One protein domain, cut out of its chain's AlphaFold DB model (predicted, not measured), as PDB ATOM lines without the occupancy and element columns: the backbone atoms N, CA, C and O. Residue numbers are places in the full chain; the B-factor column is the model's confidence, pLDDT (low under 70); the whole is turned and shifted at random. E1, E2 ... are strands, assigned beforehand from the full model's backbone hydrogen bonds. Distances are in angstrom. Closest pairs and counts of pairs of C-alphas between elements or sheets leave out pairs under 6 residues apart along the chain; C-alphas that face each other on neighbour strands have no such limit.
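AT A GLANCE: This is residues 841 to 1016 of the 1091 residues of an uncharacterized protein of Methanobrevibacter sp (UniProt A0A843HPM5). With little regular structure, the domain is a strand sandwich: the twisted sheet E8 E7 E2 E10 E11 E12 E13 faces the smaller sheet E1 E9 E3 E4, with hairpin E5 and E6 beside E4. The 176 printed residues have thirteen named strands, E1 to E13, holding 70 residues, and no named helix; the class is all strand and the sheets are antiparallel. It is compact, radius of gyration of the C-alphas 15.6 A, spanning 51 by 34 by 31 A.

HOW THE PARTS SIT: E1, residues 848 to 851, neighbours E9, residues 962 to 964; N 850 and O 962 are 2.9 A apart. E2, residues 859 to 867, neighbours E7, residues 928 to 933, and E10, residues 975 to 984; N 863 and O 930 are 3.1 A apart, N 862 and O 981 2.9 A. E3, residues 874 to 878, and E4, residues 888 to 890, form a hairpin.

IN THESE COORDINATES: C-alpha 848 is at (148.674, 110.971, 78.856). E5 is residues 898 to 901, E6 915 to 917, E8 939 to 942, E11 987 to 997, 26.9 A long, E12 1003 to 1007, E13 1013 to 1015.

THE WHOLE: The printed part has no cut. Links E5 to E6 and E8 to E9 are long. Mean pLDDT of the printed part is 73.8; 78 residues are under 70.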
ATOM      1  N   GLU A 841     150.591 114.698  68.623       94.12
ATOM      2  CA  GLU A 841     150.741 113.437  67.885       94.12
ATOM      3  C   GLU A 841     151.651 112.457  68.636       94.12
ATOM      4  O   GLU A 841     152.807 112.750  68.941       94.12
ATOM      5  N   SER A 842     151.123 111.270  68.933       92.88
ATOM      6  CA  SER A 842     151.894 110.142  69.457       92.88
ATOM      7  C   SER A 842     152.390 109.292  68.289       92.88
ATOM      8  O   SER A 842     151.634 109.013  67.358       92.88
ATOM      9  N   THR A 843     153.655 108.863  68.334       89.69
ATOM     10  CA  THR A 843     154.205 107.893  67.370       89.69
ATOM     11  C   THR A 843     154.022 106.452  67.849       89.69
ATOM     12  O   THR A 843     154.106 105.523  67.047       89.69
ATOM     13  N   GLY A 844     153.697 106.262  69.130       86.31
ATOM     14  CA  GLY A 844     153.255 105.007  69.722       86.31
ATOM     15  C   GLY A 844     153.569 104.922  71.216       86.31
ATOM     16  O   GLY A 844     152.699 104.589  72.012       86.31
ATOM     17  N   THR A 845     154.800 105.227  71.628       88.06
ATOM     18  CA  THR A 845     155.263 105.033  73.017       88.06
ATOM     19  C   THR A 845     154.841 106.138  73.992       88.06
ATOM     20  O   THR A 845     155.166 106.052  75.177       88.06
ATOM     21  N   GLN A 846     154.142 107.171  73.521       92.56
ATOM     22  CA  GLN A 846     153.718 108.350  74.274       92.56
ATOM     23  C   GLN A 846     152.245 108.245  74.688       92.56
ATOM     24  O   GLN A 846     151.408 107.825  73.887       92.56
ATOM     25  N   TYR A 847     151.918 108.660  75.914       92.81
ATOM     26  CA  TYR A 847     150.546 108.680  76.425       92.81
ATOM     27  C   TYR A 847     150.341 109.684  77.557       92.81
ATOM     28  O   TYR A 847     151.291 110.094  78.221       92.81
ATOM     29  N   LEU A 848     149.082 110.055  77.789       93.06
ATOM     30  CA  LEU A 848     148.674 110.971  78.856       93.06
ATOM     31  C   LEU A 848     147.689 110.279  79.794       93.06
ATOM     32  O   LEU A 848     146.772 109.603  79.325       93.06
ATOM     33  N   LYS A 849     147.830 110.487  81.104       92.31
ATOM     34  CA  LYS A 849     146.931 109.947  82.133       92.31
ATOM     35  C   LYS A 849     146.011 111.051  82.668       92.31
ATOM     36  O   LYS A 849     146.394 111.815  83.546       92.31
ATOM     37  N   ILE A 850     144.794 111.122  82.131       92.44
ATOM     38  CA  ILE A 850     143.860 112.247  82.318       92.44
ATOM     39  C   ILE A 850     142.999 112.088  83.582       92.44
ATOM     40  O   ILE A 850     142.724 113.054  84.294       92.44
ATOM     41  N   VAL A 851     142.580 110.857  83.897       88.19
ATOM     42  CA  VAL A 851     141.798 110.540  85.109       88.19
ATOM     43  C   VAL A 851     142.435 109.356  85.828       88.19
ATOM     44  O   VAL A 851     142.851 108.391  85.189       88.19
ATOM     45  N   ASN A 852     142.508 109.424  87.158       84.31
ATOM     46  CA  ASN A 852     143.137 108.422  88.014       84.31
ATOM     47  C   ASN A 852     142.098 107.792  88.955       84.31
ATOM     48  O   ASN A 852     141.553 108.496  89.797       84.31
ATOM     49  N   GLY A 853     141.832 106.489  88.825       70.25
ATOM     50  CA  GLY A 853     141.009 105.686  89.749       70.25
ATOM     51  C   GLY A 853     139.514 106.030  89.884       70.25
ATOM     52  O   GLY A 853     138.765 105.228  90.428       70.25
ATOM     53  N   GLU A 854     139.046 107.176  89.397       67.94
ATOM     54  CA  GLU A 854     137.691 107.677  89.676       67.94
ATOM     55  C   GLU A 854     136.608 107.308  88.650       67.94
ATOM     56  O   GLU A 854     135.481 107.780  88.774       67.94
ATOM     57  N   VAL A 855     136.902 106.459  87.658       71.19
ATOM     58  CA  VAL A 855     135.889 106.047  86.670       71.19
ATOM     59  C   VAL A 855     134.808 105.178  87.320       71.19
ATOM     60  O   VAL A 855     135.055 104.026  87.694       71.19
ATOM     61  N   ASP A 856     133.616 105.758  87.411       74.56
ATOM     62  CA  ASP A 856     132.323 105.123  87.667       74.56
ATOM     63  C   ASP A 856     131.571 104.907  86.327       74.56
ATOM     64  O   ASP A 856     132.126 105.137  85.247       74.56
ATOM     65  N   ASP A 857     130.314 104.450  86.350       71.06
ATOM     66  CA  ASP A 857     129.489 104.398  85.133       71.06
ATOM     67  C   ASP A 857     129.108 105.791  84.603       71.06
ATOM     68  O   ASP A 857     128.710 105.905  83.443       71.06
ATOM     69  N   THR A 858     129.315 106.853  85.391       78.19
ATOM     70  CA  THR A 858     128.990 108.243  85.058       78.19
ATOM     71  C   THR A 858     130.029 109.004  84.237       78.19
ATOM     72  O   THR A 858     129.873 110.205  84.057       78.19
ATOM     73  N   PHE A 859     130.974 108.332  83.572       80.44
ATOM     74  CA  PHE A 859     131.914 108.977  82.637       80.44
ATOM     75  C   PHE A 859     131.448 109.050  81.167       80.44
ATOM     76  O   PHE A 859     130.925 108.094  80.598       80.44
ATOM     77  N   GLY A 860     131.722 110.175  80.503       82.94
ATOM     78  CA  GLY A 860     131.662 110.343  79.043       82.94
ATOM     79  C   GLY A 860     133.001 110.830  78.483       82.94
ATOM     80  O   GLY A 860     133.754 111.501  79.184       82.94
ATOM     81  N   ILE A 861     133.318 110.492  77.229       85.31
ATOM     82  CA  ILE A 861     134.547 110.918  76.538       85.31
ATOM     83  C   ILE A 861     134.190 111.469  75.150       85.31
ATOM     84  O   ILE A 861     133.454 110.848  74.381       85.31
ATOM     85  N   LYS A 862     134.754 112.625  74.798       87.00
ATOM     86  CA  LYS A 862     134.639 113.232  73.464       87.00
ATOM     87  C   LYS A 862     136.023 113.663  72.983       87.00
ATOM     88  O   LYS A 862     136.697 114.409  73.684       87.00
ATOM     89  N   LEU A 863     136.447 113.220  71.800       88.25
ATOM     90  CA  LEU A 863     137.770 113.540  71.239       88.25
ATOM     91  C   LEU A 863     137.641 114.101  69.824       88.25
ATOM     92  O   LEU A 863     136.812 113.620  69.053       88.25
ATOM     93  N   ASN A 864     138.518 115.038  69.458       88.69
ATOM     94  CA  ASN A 864     138.817 115.366  68.062       88.69
ATOM     95  C   ASN A 864     140.185 114.775  67.702       88.69
ATOM     96  O   ASN A 864     141.192 115.175  68.292       88.69
ATOM     97  N   ALA A 865     140.215 113.811  66.780       88.31
ATOM     98  CA  ALA A 865     141.395 112.991  66.526       88.31
ATOM     99  C   ALA A 865     141.520 112.490  65.076       88.31
ATOM    100  O   ALA A 865     140.528 112.320  64.373       88.31
ATOM    101  N   SER A 866     142.754 112.212  64.657       86.56
ATOM    102  CA  SER A 866     143.136 111.606  63.369       86.56
ATOM    103  C   SER A 866     144.054 110.407  63.644       86.56
ATOM    104  O   SER A 866     144.792 110.412  64.631       86.56
ATOM    105  N   MET A 867     144.011 109.371  62.806       81.81
ATOM    106  CA  MET A 867     144.901 108.205  62.920       81.81
ATOM    107  C   MET A 867     146.058 108.350  61.934       81.81
ATOM    108  O   MET A 867     145.826 108.671  60.775       81.81
ATOM    109  N   VAL A 868     147.290 108.077  62.365       80.75
ATOM    110  CA  VAL A 868     148.484 108.223  61.507       80.75
ATOM    111  C   VAL A 868     148.876 106.893  60.842       80.75
ATOM    112  O   VAL A 868     149.595 106.887  59.849       80.75
ATOM    113  N   ALA A 869     148.370 105.758  61.339       77.31
ATOM    114  CA  ALA A 869     148.594 104.433  60.756       77.31
ATOM    115  C   ALA A 869     147.359 103.513  60.858       77.31
ATOM    116  O   ALA A 869     146.463 103.733  61.676       77.31
ATOM    117  N   GLU A 870     147.346 102.437  60.063       66.69
ATOM    118  CA  GLU A 870     146.285 101.408  60.023       66.69
ATOM    119  C   GLU A 870     146.417 100.311  61.110       66.69
ATOM    120  O   GLU A 870     145.727  99.291  61.068       66.69
ATOM    121  N   SER A 871     147.324 100.488  62.075       68.12
ATOM    122  CA  SER A 871     147.601  99.545  63.168       68.12
ATOM    123  C   SER A 871     146.526  99.541  64.275       68.12
ATOM    124  O   SER A 871     145.565 100.312  64.238       68.12
ATOM    125  N   ASP A 872     146.694  98.674  65.286       71.81
ATOM    126  CA  ASP A 872     145.912  98.624  66.541       71.81
ATOM    127  C   ASP A 872     146.123  99.910  67.382       71.81
ATOM    128  O   ASP A 872     146.756  99.900  68.437       71.81
ATOM    129  N   ASN A 873     145.614 101.036  66.876       74.25
ATOM    130  CA  ASN A 873     145.799 102.381  67.411       74.25
ATOM    131  C   ASN A 873     144.627 102.780  68.307       74.25
ATOM    132  O   ASN A 873     143.514 103.004  67.824       74.25
ATOM    133  N   TYR A 874     144.887 102.908  69.609       81.25
ATOM    134  CA  TYR A 874     143.875 103.223  70.613       81.25
ATOM    135  C   TYR A 874     144.008 104.652  71.171       81.25
ATOM    136  O   TYR A 874     144.800 104.917  72.078       81.25
ATOM    137  N   LEU A 875     143.182 105.563  70.652       84.19
ATOM    138  CA  LEU A 875     143.136 106.991  70.991       84.19
ATOM    139  C   LEU A 875     142.879 107.268  72.471       84.19
ATOM    140  O   LEU A 875     143.449 108.201  73.030       84.19
ATOM    141  N   ALA A 876     142.005 106.484  73.095       84.62
ATOM    142  CA  ALA A 876     141.741 106.555  74.523       84.62
ATOM    143  C   ALA A 876     141.203 105.225  75.045       84.62
ATOM    144  O   ALA A 876     140.679 104.402  74.290       84.62
ATOM    145  N   GLY A 877     141.290 105.025  76.354       78.62
ATOM    146  CA  GLY A 877     140.681 103.875  77.005       78.62
ATOM    147  C   GLY A 877     141.001 103.786  78.486       78.62
ATOM    148  O   GLY A 877     141.692 104.640  79.044       78.62
ATOM    149  N   SER A 878     140.492 102.723  79.112       75.19
ATOM    150  CA  SER A 878     140.672 102.471  80.540       75.19
ATOM    151  C   SER A 878     141.390 101.159  80.823       75.19
ATOM    152  O   SER A 878     141.049 100.119  80.257       75.19
ATOM    153  N   THR A 879     142.344 101.193  81.749       66.00
ATOM    154  CA  THR A 879     143.167 100.039  82.130       66.00
ATOM    155  C   THR A 879     142.699  99.454  83.463       66.00
ATOM    156  O   THR A 879     143.093  99.935  84.525       66.00
ATOM    157  N   GLY A 880     141.858  98.417  83.421       63.28
ATOM    158  CA  GLY A 880     141.462  97.673  84.620       63.28
ATOM    159  C   GLY A 880     142.573  96.752  85.134       63.28
ATOM    160  O   GLY A 880     143.118  95.947  84.378       63.28
ATOM    161  N   THR A 881     142.848  96.804  86.439       59.19
ATOM    162  CA  THR A 881     143.919  96.081  87.167       59.19
ATOM    163  C   THR A 881     143.736  94.554  87.273       59.19
ATOM    164  O   THR A 881     144.370  93.902  88.096       59.19
ATOM    165  N   GLY A 882     142.881  93.961  86.434       60.34
ATOM    166  CA  GLY A 882     142.529  92.535  86.455       60.34
ATOM    167  C   GLY A 882     142.132  91.958  85.091       60.34
ATOM    168  O   GLY A 882     141.359  91.003  85.038       60.34
ATOM    169  N   GLY A 883     142.583  92.566  83.987       55.56
ATOM    170  CA  GLY A 883     142.536  91.989  82.631       55.56
ATOM    171  C   GLY A 883     141.163  91.743  81.989       55.56
ATOM    172  O   GLY A 883     141.099  91.129  80.931       55.56
ATOM    173  N   ASN A 884     140.072  92.201  82.612       54.84
ATOM    174  CA  ASN A 884     138.696  91.822  82.245       54.84
ATOM    175  C   ASN A 884     137.720  93.003  82.065       54.84
ATOM    176  O   ASN A 884     136.519  92.800  81.865       54.84
ATOM    177  N   ARG A 885     138.208  94.245  82.172       56.19
ATOM    178  CA  ARG A 885     137.431  95.474  81.948       56.19
ATOM    179  C   ARG A 885     138.314  96.485  81.228       56.19
ATOM    180  O   ARG A 885     139.249  97.030  81.811       56.19
ATOM    181  N   ILE A 886     138.033  96.669  79.944       59.25
ATOM    182  CA  ILE A 886     138.741  97.580  79.051       59.25
ATOM    183  C   ILE A 886     137.663  98.232  78.190       59.25
ATOM    184  O   ILE A 886     137.068  97.565  77.345       59.25
ATOM    185  N   PHE A 887     137.412  99.520  78.400       69.25
ATOM    186  CA  PHE A 887     136.946 100.349  77.298       69.25
ATOM    187  C   PHE A 887     138.169 100.788  76.488       69.25
ATOM    188  O   PHE A 887     139.192 101.153  77.074       69.25
ATOM    189  N   TYR A 888     138.055 100.775  75.162       73.50
ATOM    190  CA  TYR A 888     139.005 101.411  74.264       73.50
ATOM    191  C   TYR A 888     138.308 102.029  73.051       73.50
ATOM    192  O   TYR A 888     137.258 101.564  72.606       73.50
ATOM    193  N   PHE A 889     138.942 103.062  72.513       73.25
ATOM    194  CA  PHE A 889     138.498 103.859  71.382       73.25
ATOM    195  C   PHE A 889     139.580 103.813  70.306       73.25
ATOM    196  O   PHE A 889     140.681 104.303  70.550       73.25
ATOM    197  N   GLY A 890     139.311 103.222  69.141       72.75
ATOM    198  CA  GLY A 890     140.262 103.278  68.030       72.75
ATOM    199  C   GLY A 890     140.294 102.075  67.092       72.75
ATOM    200  O   GLY A 890     139.451 101.175  67.151       72.75
ATOM    201  N   ALA A 891     141.258 102.125  66.176       68.62
ATOM    202  CA  ALA A 891     141.380 101.249  65.019       68.62
ATOM    203  C   ALA A 891     141.949  99.868  65.373       68.62
ATOM    204  O   ALA A 891     142.518  99.658  66.446       68.62
ATOM    205  N   ARG A 892     141.793  98.919  64.445       67.75
ATOM    206  CA  ARG A 892     142.373  97.583  64.559       67.75
ATOM    207  C   ARG A 892     142.903  97.095  63.213       67.75
ATOM    208  O   ARG A 892     142.194  97.139  62.211       67.75
ATOM    209  N   THR A 893     144.124  96.577  63.234       64.31
ATOM    210  CA  THR A 893     144.867  96.072  62.077       64.31
ATOM    211  C   THR A 893     144.078  94.993  61.331       64.31
ATOM    212  O   THR A 893     143.482  94.105  61.945       64.31
ATOM    213  N   GLY A 894     144.113  95.026  59.996       62.50
ATOM    214  CA  GLY A 894     143.504  93.990  59.152       62.50
ATOM    215  C   GLY A 894     141.978  94.073  59.033       62.50
ATOM    216  O   GLY A 894     141.326  93.086  58.694       62.50
ATOM    217  N   SER A 895     141.375  95.225  59.326       57.19
ATOM    218  CA  SER A 895     139.969  95.508  59.023       57.19
ATOM    219  C   SER A 895     139.776  97.000  58.762       57.19
ATOM    220  O   SER A 895     139.852  97.794  59.691       57.19
ATOM    221  N   TYR A 896     139.437  97.377  57.525       53.94
ATOM    222  CA  TYR A 896     139.142  98.762  57.100       53.94
ATOM    223  C   TYR A 896     137.871  99.378  57.735       53.94
ATOM    224  O   TYR A 896     137.314 100.344  57.222       53.94
ATOM    225  N   LYS A 897     137.374  98.808  58.837       55.03
ATOM    226  CA  LYS A 897     136.141  99.214  59.517       55.03
ATOM    227  C   LYS A 897     136.479 100.015  60.759       55.03
ATOM    228  O   LYS A 897     137.237  99.554  61.616       55.03
ATOM    229  N   ALA A 898     135.924 101.215  60.849       51.59
ATOM    230  CA  ALA A 898     136.263 102.147  61.898       51.59
ATOM    231  C   ALA A 898     135.777 101.659  63.275       51.59
ATOM    232  O   ALA A 898     134.606 101.364  63.504       51.59
ATOM    233  N   TRP A 899     136.739 101.629  64.196       58.44
ATOM    234  CA  TRP A 899     136.587 101.893  65.625       58.44
ATOM    235  C   TRP A 899     135.670 100.921  66.372       58.44
ATOM    236  O   TRP A 899     134.457 101.100  66.451       58.44
ATOM    237  N   CYS A 900     136.280  99.895  66.973       52.00
ATOM    238  CA  CYS A 900     135.533  98.870  67.692       52.00
ATOM    239  C   CYS A 900     135.409  99.148  69.196       52.00
ATOM    240  O   CYS A 900     136.402  99.163  69.917       52.00
ATOM    241  N   TYR A 901     134.175  99.284  69.694       55.03
ATOM    242  CA  TYR A 901     133.901  99.063  71.116       55.03
ATOM    243  C   TYR A 901     134.008  97.558  71.390       55.03
ATOM    244  O   TYR A 901     133.382  96.760  70.692       55.03
ATOM    245  N   GLY A 902     134.806  97.150  72.377       54.38
ATOM    246  CA  GLY A 902     135.083  95.731  72.602       54.38
ATOM    247  C   GLY A 902     135.388  95.380  74.049       54.38
ATOM    248  O   GLY A 902     136.550  95.227  74.421       54.38
ATOM    249  N   TRP A 903     134.348  95.153  74.850       53.44
ATOM    250  CA  TRP A 903     134.520  94.602  76.193       53.44
ATOM    251  C   TRP A 903     134.988  93.140  76.126       53.44
ATOM    252  O   TRP A 903     134.250  92.253  75.697       53.44
ATOM    253  N   ALA A 904     136.219  92.884  76.566       50.41
ATOM    254  CA  ALA A 904     136.778  91.543  76.688       50.41
ATOM    255  C   ALA A 904     136.695  91.022  78.135       50.41
ATOM    256  O   ALA A 904     137.496  91.407  78.987       50.41
ATOM    257  N   THR A 905     135.772  90.094  78.396       54.19
ATOM    258  CA  THR A 905     135.880  89.140  79.509       54.19
ATOM    259  C   THR A 905     136.684  87.931  79.032       54.19
ATOM    260  O   THR A 905     136.219  87.139  78.214       54.19
ATOM    261  N   SER A 906     137.912  87.794  79.524       51.12
ATOM    262  CA  SER A 906     138.914  86.829  79.044       51.12
ATOM    263  C   SER A 906     138.621  85.350  79.350       51.12
ATOM    264  O   SER A 906     139.358  84.482  78.889       51.12
ATOM    265  N   SER A 907     137.567  85.044  80.113       50.59
ATOM    266  CA  SER A 907     137.342  83.726  80.725       50.59
ATOM    267  C   SER A 907     136.313  82.818  80.039       50.59
ATOM    268  O   SER A 907     136.309  81.625  80.330       50.59
ATOM    269  N   THR A 908     135.439  83.326  79.159       51.34
ATOM    270  CA  THR A 908     134.264  82.562  78.661       51.34
ATOM    271  C   THR A 908     134.169  82.389  77.144       51.34
ATOM    272  O   THR A 908     133.287  81.675  76.677       51.34
ATOM    273  N   GLY A 909     135.038  83.024  76.348       52.56
ATOM    274  CA  GLY A 909     135.086  82.851  74.884       52.56
ATOM    275  C   GLY A 909     133.883  83.391  74.090       52.56
ATOM    276  O   GLY A 909     133.919  83.409  72.861       52.56
ATOM    277  N   THR A 910     132.837  83.872  74.762       50.41
ATOM    278  CA  THR A 910     131.667  84.518  74.156       50.41
ATOM    279  C   THR A 910     132.067  85.813  73.452       50.41
ATOM    280  O   THR A 910     132.615  86.721  74.077       50.41
ATOM    281  N   THR A 911     131.779  85.924  72.155       48.69
ATOM    282  CA  THR A 911     132.085  87.121  71.362       48.69
ATOM    283  C   THR A 911     131.147  88.271  71.723       48.69
ATOM    284  O   THR A 911     130.046  88.370  71.182       48.69
ATOM    285  N   SER A 912     131.597  89.145  72.625       55.97
ATOM    286  CA  SER A 912     130.920  90.393  73.002       55.97
ATOM    287  C   SER A 912     130.518  91.234  71.780       55.97
ATOM    288  O   SER A 912     131.238  91.213  70.774       55.97
ATOM    289  N   PRO A 913     129.424  92.020  71.858       55.66
ATOM    290  CA  PRO A 913     128.977  92.863  70.755       55.66
ATOM    291  C   PRO A 913     130.046  93.901  70.395       55.66
ATOM    292  O   PRO A 913     130.261  94.874  71.117       55.66
ATOM    293  N   ARG A 914     130.707  93.690  69.253       60.59
ATOM    294  CA  ARG A 914     131.554  94.700  68.619       60.59
ATOM    295  C   ARG A 914     130.678  95.567  67.736       60.59
ATOM    296  O   ARG A 914     130.256  95.117  66.673       60.59
ATOM    297  N   TYR A 915     130.449  96.808  68.147       61.38
ATOM    298  CA  TYR A 915     130.079  97.829  67.177       61.38
ATOM    299  C   TYR A 915     131.316  98.186  66.365       61.38
ATOM    300  O   TYR A 915     132.365  98.451  66.943       61.38
ATOM    301  N   SER A 916     131.192  98.145  65.042       62.41
ATOM    302  CA  SER A 916     132.186  98.630  64.089       62.41
ATOM    303  C   SER A 916     131.454  99.475  63.063       62.41
ATOM    304  O   SER A 916     130.524  98.981  62.419       62.41
ATOM    305  N   PHE A 917     131.877 100.719  62.909       62.44
ATOM    306  CA  PHE A 917     131.369 101.604  61.878       62.44
ATOM    307  C   PHE A 917     131.936 101.124  60.535       62.44
ATOM    308  O   PHE A 917     133.091 100.693  60.451       62.44
ATOM    309  N   ASN A 918     131.095 101.074  59.503       55.94
ATOM    310  CA  ASN A 918     131.575 100.695  58.180       55.94
ATOM    311  C   ASN A 918     132.286 101.908  57.584       55.94
ATOM    312  O   ASN A 918     131.677 102.965  57.473       55.94
ATOM    313  N   ASP A 919     133.542 101.684  57.200       57.34
ATOM    314  CA  ASP A 919     134.400 102.600  56.453       57.34
ATOM    315  C   ASP A 919     134.889 103.839  57.242       57.34
ATOM    316  O   ASP A 919     134.260 104.320  58.184       57.34
ATOM    317  N   TYR A 920     136.083 104.330  56.895       59.09
ATOM    318  CA  TYR A 920     136.527 105.678  57.272       59.09
ATOM    319  C   TYR A 920     135.900 106.661  56.278       59.09
ATOM    320  O   TYR A 920     136.100 106.441  55.082       59.09
ATOM    321  N   PRO A 921     135.221 107.742  56.710       56.31
ATOM    322  CA  PRO A 921     134.557 108.652  55.777       56.31
ATOM    323  C   PRO A 921     135.497 109.244  54.713       56.31
ATOM    324  O   PRO A 921     135.169 109.206  53.532       56.31
ATOM    325  N   ASP A 922     136.687 109.716  55.115       57.47
ATOM    326  CA  ASP A 922     137.593 110.489  54.250       57.47
ATOM    327  C   ASP A 922     139.092 110.166  54.493       57.47
ATOM    328  O   ASP A 922     139.962 111.033  54.397       57.47
ATOM    329  N   GLY A 923     139.430 108.919  54.847       62.69
ATOM    330  CA  GLY A 923     140.824 108.468  55.031       62.69
ATOM    331  C   GLY A 923     141.506 108.880  56.353       62.69
ATOM    332  O   GLY A 923     140.860 109.355  57.286       62.69
ATOM    333  N   LEU A 924     142.822 108.635  56.457       66.62
ATOM    334  CA  LEU A 924     143.591 108.672  57.718       66.62
ATOM    335  C   LEU A 924     143.853 110.087  58.276       66.62
ATOM    336  O   LEU A 924     143.592 110.352  59.454       66.62
ATOM    337  N   ASP A 925     144.343 111.008  57.439       68.75
ATOM    338  CA  ASP A 925     144.783 112.345  57.872       68.75
ATOM    339  C   ASP A 925     143.647 113.273  58.337       68.75
ATOM    340  O   ASP A 925     143.903 114.299  58.974       68.75
ATOM    341  N   ASN A 926     142.392 112.922  58.048       74.25
ATOM    342  CA  ASN A 926     141.243 113.713  58.460       74.25
ATOM    343  C   ASN A 926     140.963 113.598  59.966       74.25
ATOM    344  O   ASN A 926     141.122 112.550  60.593       74.25
ATOM    345  N   PHE A 927     140.560 114.724  60.558       73.06
ATOM    346  CA  PHE A 927     140.283 114.842  61.988       73.06
ATOM    347  C   PHE A 927     138.797 114.637  62.270       73.06
ATOM    348  O   PHE A 927     137.977 115.526  62.042       73.06
ATOM    349  N   TYR A 928     138.471 113.477  62.824       74.44
ATOM    350  CA  TYR A 928     137.120 113.082  63.191       74.44
ATOM    351  C   TYR A 928     136.826 113.474  64.637       74.44
ATOM    352  O   TYR A 928     137.646 113.265  65.536       74.44
ATOM    353  N   VAL A 929     135.628 114.008  64.890       66.75
ATOM    354  CA  VAL A 929     135.121 114.139  66.258       66.75
ATOM    355  C   VAL A 929     134.295 112.909  66.594       66.75
ATOM    356  O   VAL A 929     133.191 112.727  66.081       66.75
ATOM    357  N   GLY A 930     134.829 112.074  67.476       66.19
ATOM    358  CA  GLY A 930     134.124 110.924  68.022       66.19
ATOM    359  C   GLY A 930     133.483 111.260  69.369       66.19
ATOM    360  O   GLY A 930     134.115 111.874  70.236       66.19
ATOM    361  N   ARG A 931     132.223 110.857  69.551       64.31
ATOM    362  CA  ARG A 931     131.429 111.040  70.773       64.31
ATOM    363  C   ARG A 931     131.122 109.679  71.400       64.31
ATOM    364  O   ARG A 931     130.573 108.794  70.742       64.31
ATOM    365  N   LEU A 932     131.444 109.526  72.679       66.94
ATOM    366  CA  LEU A 932     131.265 108.286  73.425       66.94
ATOM    367  C   LEU A 932     130.690 108.597  74.814       66.94
ATOM    368  O   LEU A 932     131.418 108.912  75.753       66.94
ATOM    369  N   ASN A 933     129.368 108.480  74.940       63.12
ATOM    370  CA  ASN A 933     128.654 108.738  76.186       63.12
ATOM    371  C   ASN A 933     128.152 107.408  76.763       63.12
ATOM    372  O   ASN A 933     127.271 106.775  76.184       63.12
ATOM    373  N   PHE A 934     128.646 106.986  77.930       61.22
ATOM    374  CA  PHE A 934     128.207 105.716  78.531       61.22
ATOM    375  C   PHE A 934     126.794 105.743  79.142       61.22
ATOM    376  O   PHE A 934     126.297 104.705  79.564       61.22
ATOM    377  N   LEU A 935     126.131 106.904  79.173       53.00
ATOM    378  CA  LEU A 935     125.230 107.256  80.276       53.00
ATOM    379  C   LEU A 935     123.774 107.462  79.940       53.00
ATOM    380  O   LEU A 935     122.957 106.574  80.161       53.00
ATOM    381  N   ASN A 936     123.446 108.651  79.433       47.56
ATOM    382  CA  ASN A 936     122.061 109.090  79.321       47.56
ATOM    383  C   ASN A 936     121.286 108.235  78.305       47.56
ATOM    384  O   ASN A 936     120.062 108.299  78.239       47.56
ATOM    385  N   ASP A 937     122.009 107.438  77.515       57.56
ATOM    386  CA  ASP A 937     121.480 106.529  76.513       57.56
ATOM    387  C   ASP A 937     122.421 105.378  76.087       57.56
ATOM    388  O   ASP A 937     122.069 104.637  75.169       57.56
ATOM    389  N   LYS A 938     123.602 105.207  76.705       67.06
ATOM    390  CA  LYS A 938     124.658 104.270  76.255       67.06
ATOM    391  C   LYS A 938     125.017 104.406  74.755       67.06
ATOM    392  O   LYS A 938     125.265 103.384  74.104       67.06
ATOM    393  N   LYS A 939     125.001 105.611  74.164       69.12
ATOM    394  CA  LYS A 939     125.236 105.786  72.716       69.12
ATOM    395  C   LYS A 939     126.670 106.163  72.333       69.12
ATOM    396  O   LYS A 939     127.336 106.980  72.971       69.12
ATOM    397  N   VAL A 940     127.096 105.613  71.196       70.38
ATOM    398  CA  VAL A 940     128.348 105.949  70.494       70.38
ATOM    399  C   VAL A 940     128.010 106.533  69.119       70.38
ATOM    400  O   VAL A 940     127.067 106.064  68.475       70.38
ATOM    401  N   ALA A 941     128.745 107.561  68.685       68.75
ATOM    402  CA  ALA A 941     128.572 108.209  67.381       68.75
ATOM    403  C   ALA A 941     129.843 108.934  66.924       68.75
ATOM    404  O   ALA A 941     130.524 109.554  67.746       68.75
ATOM    405  N   PHE A 942     130.091 108.995  65.620       68.94
ATOM    406  CA  PHE A 942     130.846 110.115  65.055       68.94
ATOM    407  C   PHE A 942     129.966 111.374  64.957       68.94
ATOM    408  O   PHE A 942     128.735 111.312  65.018       68.94
ATOM    409  N   GLU A 943     130.573 112.556  64.823       64.50
ATOM    410  CA  GLU A 943     129.799 113.746  64.451       64.50
ATOM    411  C   GLU A 943     129.161 113.566  63.061       64.50
ATOM    412  O   GLU A 943     129.791 113.076  62.129       64.50
ATOM    413  N   ASN A 944     127.889 113.971  62.960       67.56
ATOM    414  CA  ASN A 944     126.955 113.756  61.842       67.56
ATOM    415  C   ASN A 944     126.319 112.353  61.722       67.56
ATOM    416  O   ASN A 944     125.425 112.178  60.896       67.56
ATOM    417  N   GLU A 945     126.669 111.384  62.572       71.31
ATOM    418  CA  GLU A 945     125.963 110.094  62.624       71.31
ATOM    419  C   GLU A 945     124.763 110.093  63.584       71.31
ATOM    420  O   GLU A 945     124.707 110.843  64.561       71.31
ATOM    421  N   THR A 946     123.810 109.182  63.345       75.06
ATOM    422  CA  THR A 946     122.765 108.864  64.331       75.06
ATOM    423  C   THR A 946     123.373 108.007  65.446       75.06
ATOM    424  O   THR A 946     123.818 106.893  65.160       75.06
ATOM    425  N   PRO A 947     123.390 108.465  66.713       71.56
ATOM    426  CA  PRO A 947     124.067 107.728  67.775       71.56
ATOM    427  C   PRO A 947     123.428 106.358  68.027       71.56
ATOM    428  O   PRO A 947     122.205 106.240  68.124       71.56
ATOM    429  N   THR A 948     124.252 105.316  68.152       68.94
ATOM    430  CA  THR A 948     123.770 103.931  68.263       68.94
ATOM    431  C   THR A 948     123.840 103.422  69.700       68.94
ATOM    432  O   THR A 948     124.870 103.536  70.358       68.94
ATOM    433  N   THR A 949     122.725 102.869  70.186       70.69
ATOM    434  CA  THR A 949     122.518 102.444  71.584       70.69
ATOM    435  C   THR A 949     123.162 101.086  71.854       70.69
ATOM    436  O   THR A 949     122.793 100.096  71.222       70.69
ATOM    437  N   MET A 950     124.083 101.010  72.818       63.25
ATOM    438  CA  MET A 950     124.661  99.734  73.252       63.25
ATOM    439  C   MET A 950     123.644  98.938  74.083       63.25
ATOM    440  O   MET A 950     123.222  99.362  75.158       63.25
ATOM    441  N   THR A 951     123.261  97.760  73.588       60.12
ATOM    442  CA  THR A 951     122.156  96.947  74.126       60.12
ATOM    443  C   THR A 951     122.522  96.044  75.309       60.12
ATOM    444  O   THR A 951     121.634  95.428  75.894       60.12
ATOM    445  N   SER A 952     123.800  95.944  75.688       57.19
ATOM    446  CA  SER A 952     124.244  95.078  76.787       57.19
ATOM    447  C   SER A 952     123.844  95.627  78.162       57.19
ATOM    448  O   SER A 952     124.093  96.794  78.486       57.19
ATOM    449  N   SER A 953     123.262  94.761  78.994       53.84
ATOM    450  CA  SER A 953     122.852  95.046  80.375       53.84
ATOM    451  C   SER A 953     124.027  95.278  81.324       53.84
ATOM    452  O   SER A 953     123.910  96.072  82.254       53.84
ATOM    453  N   ASP A 954     125.146  94.600  81.084       51.09
ATOM    454  CA  ASP A 954     126.135  94.327  82.123       51.09
ATOM    455  C   ASP A 954     127.274  95.364  82.158       51.09
ATOM    456  O   ASP A 954     127.568  96.020  81.159       51.09
ATOM    457  N   GLY A 955     127.965  95.447  83.302       55.16
ATOM    458  CA  GLY A 955     129.264  96.123  83.425       55.16
ATOM    459  C   GLY A 955     129.227  97.578  83.899       55.16
ATOM    460  O   GLY A 955     129.463  98.490  83.116       55.16
ATOM    461  N   VAL A 956     129.061  97.792  85.209       58.34
ATOM    462  CA  VAL A 956     129.441  99.066  85.851       58.34
ATOM    463  C   VAL A 956     130.970  99.199  85.799       58.34
ATOM    464  O   VAL A 956     131.700  98.298  86.240       58.34
ATOM    465  N   PHE A 957     131.468 100.310  85.253       62.56
ATOM    466  CA  PHE A 957     132.885 100.659  85.336       62.56
ATOM    467  C   PHE A 957     133.201 101.106  86.764       62.56
ATOM    468  O   PHE A 957     132.438 101.847  87.371       62.56
ATOM    469  N   THR A 958     134.300 100.608  87.325       62.31
ATOM    470  CA  THR A 958     134.722 100.939  88.691       62.31
ATOM    471  C   THR A 958     136.239 100.906  88.768       62.31
ATOM    472  O   THR A 958     136.829  99.867  88.456       62.31
ATOM    473  N   ASN A 959     136.848 101.978  89.269       63.50
ATOM    474  CA  ASN A 959     138.264 102.033  89.637       63.50
ATOM    475  C   ASN A 959     139.236 101.740  88.477       63.50
ATOM    476  O   ASN A 959     140.055 100.819  88.530       63.50
ATOM    477  N   THR A 960     139.127 102.526  87.403       71.88
ATOM    478  CA  THR A 960     140.082 102.527  86.284       71.88
ATOM    479  C   THR A 960     140.563 103.944  85.963       71.88
ATOM    480  O   THR A 960     139.950 104.935  86.355       71.88
ATOM    481  N   ASN A 961     141.704 104.047  85.276       83.56
ATOM    482  CA  ASN A 961     142.253 105.317  84.789       83.56
ATOM    483  C   ASN A 961     141.730 105.611  83.381       83.56
ATOM    484  O   ASN A 961     141.578 104.662  82.615       83.56
ATOM    485  N   ILE A 962     141.554 106.879  82.997       86.62
ATOM    486  CA  ILE A 962     141.387 107.268  81.584       86.62
ATOM    487  C   ILE A 962     142.732 107.752  81.062       86.62
ATOM    488  O   ILE A 962     143.286 108.723  81.585       86.62
ATOM    489  N   ASN A 963     143.224 107.099  80.011       89.38
ATOM    490  CA  ASN A 963     144.420 107.520  79.291       89.38
ATOM    491  C   ASN A 963     144.059 107.972  77.871       89.38
ATOM    492  O   ASN A 963     143.142 107.411  77.266       89.38
ATOM    493  N   PHE A 964     144.821 108.920  77.324       92.00
ATOM    494  CA  PHE A 964     144.869 109.216  75.888       92.00
ATOM    495  C   PHE A 964     146.144 108.605  75.277       92.00
ATOM    496  O   PHE A 964     147.177 108.539  75.942       92.00
ATOM    497  N   PHE A 965     146.057 108.155  74.023       89.19
ATOM    498  CA  PHE A 965     147.070 107.417  73.246       89.19
ATOM    499  C   PHE A 965     147.516 106.040  73.797       89.19
ATOM    500  O   PHE A 965     148.514 105.494  73.327       89.19
ATOM    501  N   ARG A 966     146.814 105.438  74.774       83.88
ATOM    502  CA  ARG A 966     147.208 104.126  75.336       83.88
ATOM    503  C   ARG A 966     146.053 103.314  75.904       83.88
ATOM    504  O   ARG A 966     145.122 103.851  76.504       83.88
ATOM    505  N   THR A 967     146.174 101.991  75.801       67.81
ATOM    506  CA  THR A 967     145.256 101.014  76.410       67.81
ATOM    507  C   THR A 967     145.985  99.901  77.164       67.81
ATOM    508  O   THR A 967     147.208  99.860  77.269       67.81
ATOM    509  N   TYR A 968     145.184  98.988  77.716       62.38
ATOM    510  CA  TYR A 968     145.538  97.896  78.622       62.38
ATOM    511  C   TYR A 968     146.786  97.072  78.268       62.38
ATOM    512  O   TYR A 968     147.465  96.612  79.179       62.38
ATOM    513  N   LYS A 969     147.101  96.862  76.984       62.72
ATOM    514  CA  LYS A 969     148.208  95.975  76.578       62.72
ATOM    515  C   LYS A 969     149.560  96.689  76.430       62.72
ATOM    516  O   LYS A 969     150.457  96.143  75.800       62.72
ATOM    517  N   GLU A 970     149.660  97.934  76.897       64.25
ATOM    518  CA  GLU A 970     150.787  98.846  76.632       64.25
ATOM    519  C   GLU A 970     151.049  99.109  75.134       64.25
ATOM    520  O   GLU A 970     152.038  99.747  74.782       64.25
ATOM    521  N   ALA A 971     150.140  98.654  74.264       66.56
ATOM    522  CA  ALA A 971     150.185  98.855  72.826       66.56
ATOM    523  C   ALA A 971     150.100 100.350  72.516       66.56
ATOM    524  O   ALA A 971     149.192 101.040  72.989       66.56
ATOM    525  N   GLY A 972     151.075 100.827  71.747       71.94
ATOM    526  CA  GLY A 972     151.179 102.228  71.386       71.94
ATOM    527  C   GLY A 972     150.124 102.663  70.377       71.94
ATOM    528  O   GLY A 972     149.681 101.864  69.556       71.94
ATOM    529  N   CYS A 973     149.737 103.936  70.431       85.31
ATOM    530  CA  CYS A 973     148.788 104.529  69.495       85.31
ATOM    531  C   CYS A 973     149.478 105.567  68.607       85.31
ATOM    532  O   CYS A 973     149.843 106.637  69.085       85.31
ATOM    533  N   THR A 974     149.594 105.293  67.309       88.56
ATOM    534  CA  THR A 974     150.150 106.231  66.323       88.56
ATOM    535  C   THR A 974     149.030 107.123  65.767       88.56
ATOM    536  O   THR A 974     148.327 106.753  64.820       88.56
ATOM    537  N   ALA A 975     148.784 108.266  66.414       89.88
ATOM    538  CA  ALA A 975     147.603 109.107  66.185       89.88
ATOM    539  C   ALA A 975     147.791 110.567  66.634       89.88
ATOM    540  O   ALA A 975     148.709 110.877  67.391       89.88
ATOM    541  N   ARG A 976     146.865 111.447  66.230       91.88
ATOM    542  CA  ARG A 976     146.813 112.886  66.550       91.88
ATOM    543  C   ARG A 976     145.548 113.234  67.336       91.88
ATOM    544  O   ARG A 976     144.477 112.748  66.982       91.88
ATOM    545  N   ILE A 977     145.627 114.136  68.314       92.75
ATOM    546  CA  ILE A 977     144.472 114.688  69.055       92.75
ATOM    547  C   ILE A 977     144.534 116.225  69.048       92.75
ATOM    548  O   ILE A 977     145.562 116.793  69.408       92.75
ATOM    549  N   LYS A 978     143.436 116.905  68.672       92.19
ATOM    550  CA  LYS A 978     143.296 118.382  68.747       92.19
ATOM    551  C   LYS A 978     142.714 118.880  70.063       92.19
ATOM    552  O   LYS A 978     142.973 120.009  70.454       92.19
ATOM    553  N   TRP A 979     141.893 118.065  70.711       93.38
ATOM    554  CA  TRP A 979     141.379 118.274  72.065       93.38
ATOM    555  C   TRP A 979     140.706 116.988  72.544       93.38
ATOM    556  O   TRP A 979     140.256 116.165  71.738       93.38
ATOM    557  N   GLY A 980     140.632 116.826  73.863       92.12
ATOM    558  CA  GLY A 980     139.964 115.703  74.502       92.12
ATOM    559  C   GLY A 980     139.204 116.152  75.742       92.12
ATOM    560  O   GLY A 980     139.763 116.777  76.637       92.12
ATOM    561  N   GLN A 981     137.920 115.826  75.782       91.62
ATOM    562  CA  GLN A 981     136.982 116.209  76.825       91.62
ATOM    563  C   GLN A 981     136.520 114.952  77.573       91.62
ATOM    564  O   GLN A 981     136.213 113.932  76.947       91.62
ATOM    565  N   VAL A 982     136.422 115.041  78.898       89.88
ATOM    566  CA  VAL A 982     135.792 114.026  79.753       89.88
ATOM    567  C   VAL A 982     134.657 114.692  80.528       89.88
ATOM    568  O   VAL A 982     134.827 115.786  81.070       89.88
ATOM    569  N   SER A 983     133.493 114.049  80.581       87.50
ATOM    570  CA  SER A 983     132.346 114.499  81.376       87.50
ATOM    571  C   SER A 983     132.009 113.508  82.487       87.50
ATOM    572  O   SER A 983     132.260 112.312  82.334       87.50
ATOM    573  N   ARG A 984     131.419 113.999  83.584       86.00
ATOM    574  CA  ARG A 984     130.738 113.189  84.596       86.00
ATOM    575  C   ARG A 984     129.242 113.514  84.541       86.00
ATOM    576  O   ARG A 984     128.836 114.628  84.860       86.00
ATOM    577  N   GLY A 985     128.425 112.593  84.035       84.81
ATOM    578  CA  GLY A 985     127.029 112.864  83.680       84.81
ATOM    579  C   GLY A 985     126.915 113.968  82.617       84.81
ATOM    580  O   GLY A 985     127.427 113.823  81.505       84.81
ATOM    581  N   SER A 986     126.240 115.070  82.960       81.69
ATOM    582  CA  SER A 986     126.156 116.295  82.151       81.69
ATOM    583  C   SER A 986     127.419 117.159  82.186       81.69
ATOM    584  O   SER A 986     127.627 117.971  81.283       81.69
ATOM    585  N   ASP A 987     128.245 117.011  83.219       84.25
ATOM    586  CA  ASP A 987     129.157 118.067  83.645       84.25
ATOM    587  C   ASP A 987     130.550 117.835  83.066       84.25
ATOM    588  O   ASP A 987     131.070 116.721  83.084       84.25
ATOM    589  N   ILE A 988     131.179 118.878  82.524       87.94
ATOM    590  CA  ILE A 988     132.514 118.759  81.928       87.94
ATOM    591  C   ILE A 988     133.549 118.778  83.051       87.94
ATOM    592  O   ILE A 988     133.821 119.833  83.617       87.94
ATOM    593  N   ILE A 989     134.128 117.616  83.356       89.12
ATOM    594  CA  ILE A 989     135.150 117.474  84.403       89.12
ATOM    595  C   ILE A 989     136.574 117.612  83.865       89.12
ATOM    596  O   ILE A 989     137.465 117.924  84.636       89.12
ATOM    597  N   ARG A 990     136.819 117.378  82.571       92.50
ATOM    598  CA  ARG A 990     138.126 117.583  81.922       92.50
ATOM    599  C   ARG A 990     137.903 118.183  80.541       92.50
ATOM    600  O   ARG A 990     137.051 117.695  79.796       92.50
ATOM    601  N   ASN A 991     138.676 119.193  80.164       91.44
ATOM    602  CA  ASN A 991     138.677 119.762  78.818       91.44
ATOM    603  C   ASN A 991     140.115 120.091  78.399       91.44
ATOM    604  O   ASN A 991     140.595 121.222  78.534       91.44
ATOM    605  N   CYS A 992     140.805 119.056  77.932       94.31
ATOM    606  CA  CYS A 992     142.231 119.050  77.657       94.31
ATOM    607  C   CYS A 992     142.531 119.537  76.230       94.31
ATOM    608  O   CYS A 992     141.976 119.014  75.258       94.31
ATOM    609  N   VAL A 993     143.466 120.479  76.094       93.19
ATOM    610  CA  VAL A 993     143.939 121.027  74.810       93.19
ATOM    611  C   VAL A 993     145.461 120.853  74.652       93.19
ATOM    612  O   VAL A 993     146.183 121.037  75.632       93.19
ATOM    613  N   PRO A 994     145.977 120.500  73.457       94.88
ATOM    614  CA  PRO A 994     147.409 120.412  73.164       94.88
ATOM    615  C   PRO A 994     148.150 121.727  73.401       94.88
ATOM    616  O   PRO A 994     147.801 122.762  72.824       94.88
ATOM    617  N   VAL A 995     149.200 121.680  74.219       91.94
ATOM    618  CA  VAL A 995     150.066 122.834  74.473       91.94
ATOM    619  C   VAL A 995     151.522 122.434  74.721       91.94
ATOM    620  O   VAL A 995     151.820 121.331  75.183       91.94
ATOM    621  N   MET A 996     152.414 123.389  74.474       90.50
ATOM    622  CA  MET A 996     153.780 123.426  74.992       90.50
ATOM    623  C   MET A 996     153.831 124.372  76.196       90.50
ATOM    624  O   MET A 996     153.341 125.498  76.112       90.50
ATOM    625  N   ARG A 997     154.436 123.953  77.305       89.00
ATOM    626  CA  ARG A 997     154.679 124.792  78.483       89.00
ATOM    627  C   ARG A 997     155.887 125.700  78.242       89.00
ATOM    628  O   ARG A 997     156.966 125.233  77.898       89.00
ATOM    629  N   ILE A 998     155.714 127.009  78.420       80.31
ATOM    630  CA  ILE A 998     156.722 128.016  78.038       80.31
ATOM    631  C   ILE A 998     157.936 128.014  78.986       80.31
ATOM    632  O   ILE A 998     159.030 128.384  78.573       80.31
ATOM    633  N   SER A 999     157.782 127.565  80.238       74.81
ATOM    634  CA  SER A 999     158.862 127.580  81.239       74.81
ATOM    635  C   SER A 999     160.002 126.587  80.986       74.81
ATOM    636  O   SER A 999     161.079 126.762  81.546       74.81
ATOM    637  N   ASP A1000     159.755 125.528  80.215       77.19
ATOM    638  CA  ASP A1000     160.688 124.412  80.001       77.19
ATOM    639  C   ASP A1000     160.580 123.746  78.616       77.19
ATOM    640  O   ASP A1000     161.383 122.873  78.297       77.19
ATOM    641  N   GLY A1001     159.622 124.151  77.777       84.88
ATOM    642  CA  GLY A1001     159.395 123.566  76.454       84.88
ATOM    643  C   GLY A1001     158.686 122.209  76.480       84.88
ATOM    644  O   GLY A1001     158.534 121.601  75.425       84.88
ATOM    645  N   GLU A1002     158.237 121.733  77.646       92.25
ATOM    646  CA  GLU A1002     157.566 120.434  77.781       92.25
ATOM    647  C   GLU A1002     156.219 120.405  77.053       92.25
ATOM    648  O   GLU A1002     155.462 121.377  77.067       92.25
ATOM    649  N   VAL A1003     155.893 119.272  76.426       93.31
ATOM    650  CA  VAL A1003     154.746 119.147  75.513       93.31
ATOM    651  C   VAL A1003     153.756 118.089  75.997       93.31
ATOM    652  O   VAL A1003     154.122 116.975  76.371       93.31
ATOM    653  N   GLY A1004     152.471 118.444  75.974       95.25
ATOM    654  CA  GLY A1004     151.395 117.615  76.505       95.25
ATOM    655  C   GLY A1004     150.020 118.229  76.264       95.25
ATOM    656  O   GLY A1004     149.801 118.912  75.261       95.25
ATOM    657  N   MET A1005     149.076 118.003  77.181       94.75
ATOM    658  CA  MET A1005     147.756 118.644  77.133       94.75
ATOM    659  C   MET A1005     147.430 119.349  78.448       94.75
ATOM    660  O   MET A1005     147.553 118.770  79.524       94.75
ATOM    661  N   PHE A1006     146.973 120.595  78.353       91.81
ATOM    662  CA  PHE A1006     146.514 121.387  79.490       91.81
ATOM    663  C   PHE A1006     144.999 121.281  79.646       91.81
ATOM    664  O   PHE A1006     144.260 121.440  78.675       91.81
ATOM    665  N   ASP A1007     144.540 121.041  80.867       92.56
ATOM    666  CA  ASP A1007     143.133 120.981  81.225       92.56
ATOM    667  C   ASP A1007     142.571 122.355  81.586       92.56
ATOM    668  O   ASP A1007     142.936 122.966  82.588       92.56
ATOM    669  N   THR A1008     141.621 122.815  80.779       82.50
ATOM    670  CA  THR A1008     140.921 124.086  80.994       82.50
ATOM    671  C   THR A1008     139.800 124.018  82.041       82.50
ATOM    672  O   THR A1008     139.175 125.045  82.298       82.50
ATOM    673  N   VAL A1009     139.560 122.854  82.665       81.56
ATOM    674  CA  VAL A1009     138.684 122.711  83.844       81.56
ATOM    675  C   VAL A1009     139.498 122.789  85.141       81.56
ATOM    676  O   VAL A1009     139.329 123.742  85.898       81.56
ATOM    677  N   ASP A1010     140.404 121.831  85.374       81.31
ATOM    678  CA  ASP A1010     141.166 121.709  86.633       81.31
ATOM    679  C   ASP A1010     142.476 122.526  86.663       81.31
ATOM    680  O   ASP A1010     143.150 122.581  87.690       81.31
ATOM    681  N   GLY A1011     142.894 123.130  85.545       72.62
ATOM    682  CA  GLY A1011     144.148 123.888  85.457       72.62
ATOM    683  C   GLY A1011     145.425 123.032  85.420       72.62
ATOM    684  O   GLY A1011     146.529 123.558  85.585       72.62
ATOM    685  N   VAL A1012     145.290 121.718  85.223       86.38
ATOM    686  CA  VAL A1012     146.379 120.727  85.269       86.38
ATOM    687  C   VAL A1012     147.030 120.553  83.896       86.38
ATOM    688  O   VAL A1012     146.344 120.409  82.889       86.38
ATOM    689  N   PHE A1013     148.363 120.493  83.844       91.81
ATOM    690  CA  PHE A1013     149.100 120.107  82.637       91.81
ATOM    691  C   PHE A1013     149.526 118.639  82.702       91.81
ATOM    692  O   PHE A1013     150.326 118.256  83.556       91.81
ATOM    693  N   TYR A1014     148.998 117.833  81.785       94.44
ATOM    694  CA  TYR A1014     149.355 116.430  81.610       94.44
ATOM    695  C   TYR A1014     150.544 116.316  80.650       94.44
ATOM    696  O   TYR A1014     150.392 116.515  79.442       94.44
ATOM    697  N   THR A1015     151.717 115.987  81.192       94.88
ATOM    698  CA  THR A1015     152.930 115.613  80.447       94.88
ATOM    699  C   THR A1015     152.869 114.163  79.959       94.88
ATOM    700  O   THR A1015     152.016 113.388  80.394       94.88
ATOM    701  N   ASN A1016     153.798 113.775  79.080       94.25
ATOM    702  CA  ASN A1016     153.952 112.379  78.677       94.25
ATOM    703  C   ASN A1016     154.294 111.469  79.877       94.25
ATOM    704  O   ASN A1016     155.249 111.729  80.603       94.25
TER     705      ASN A1016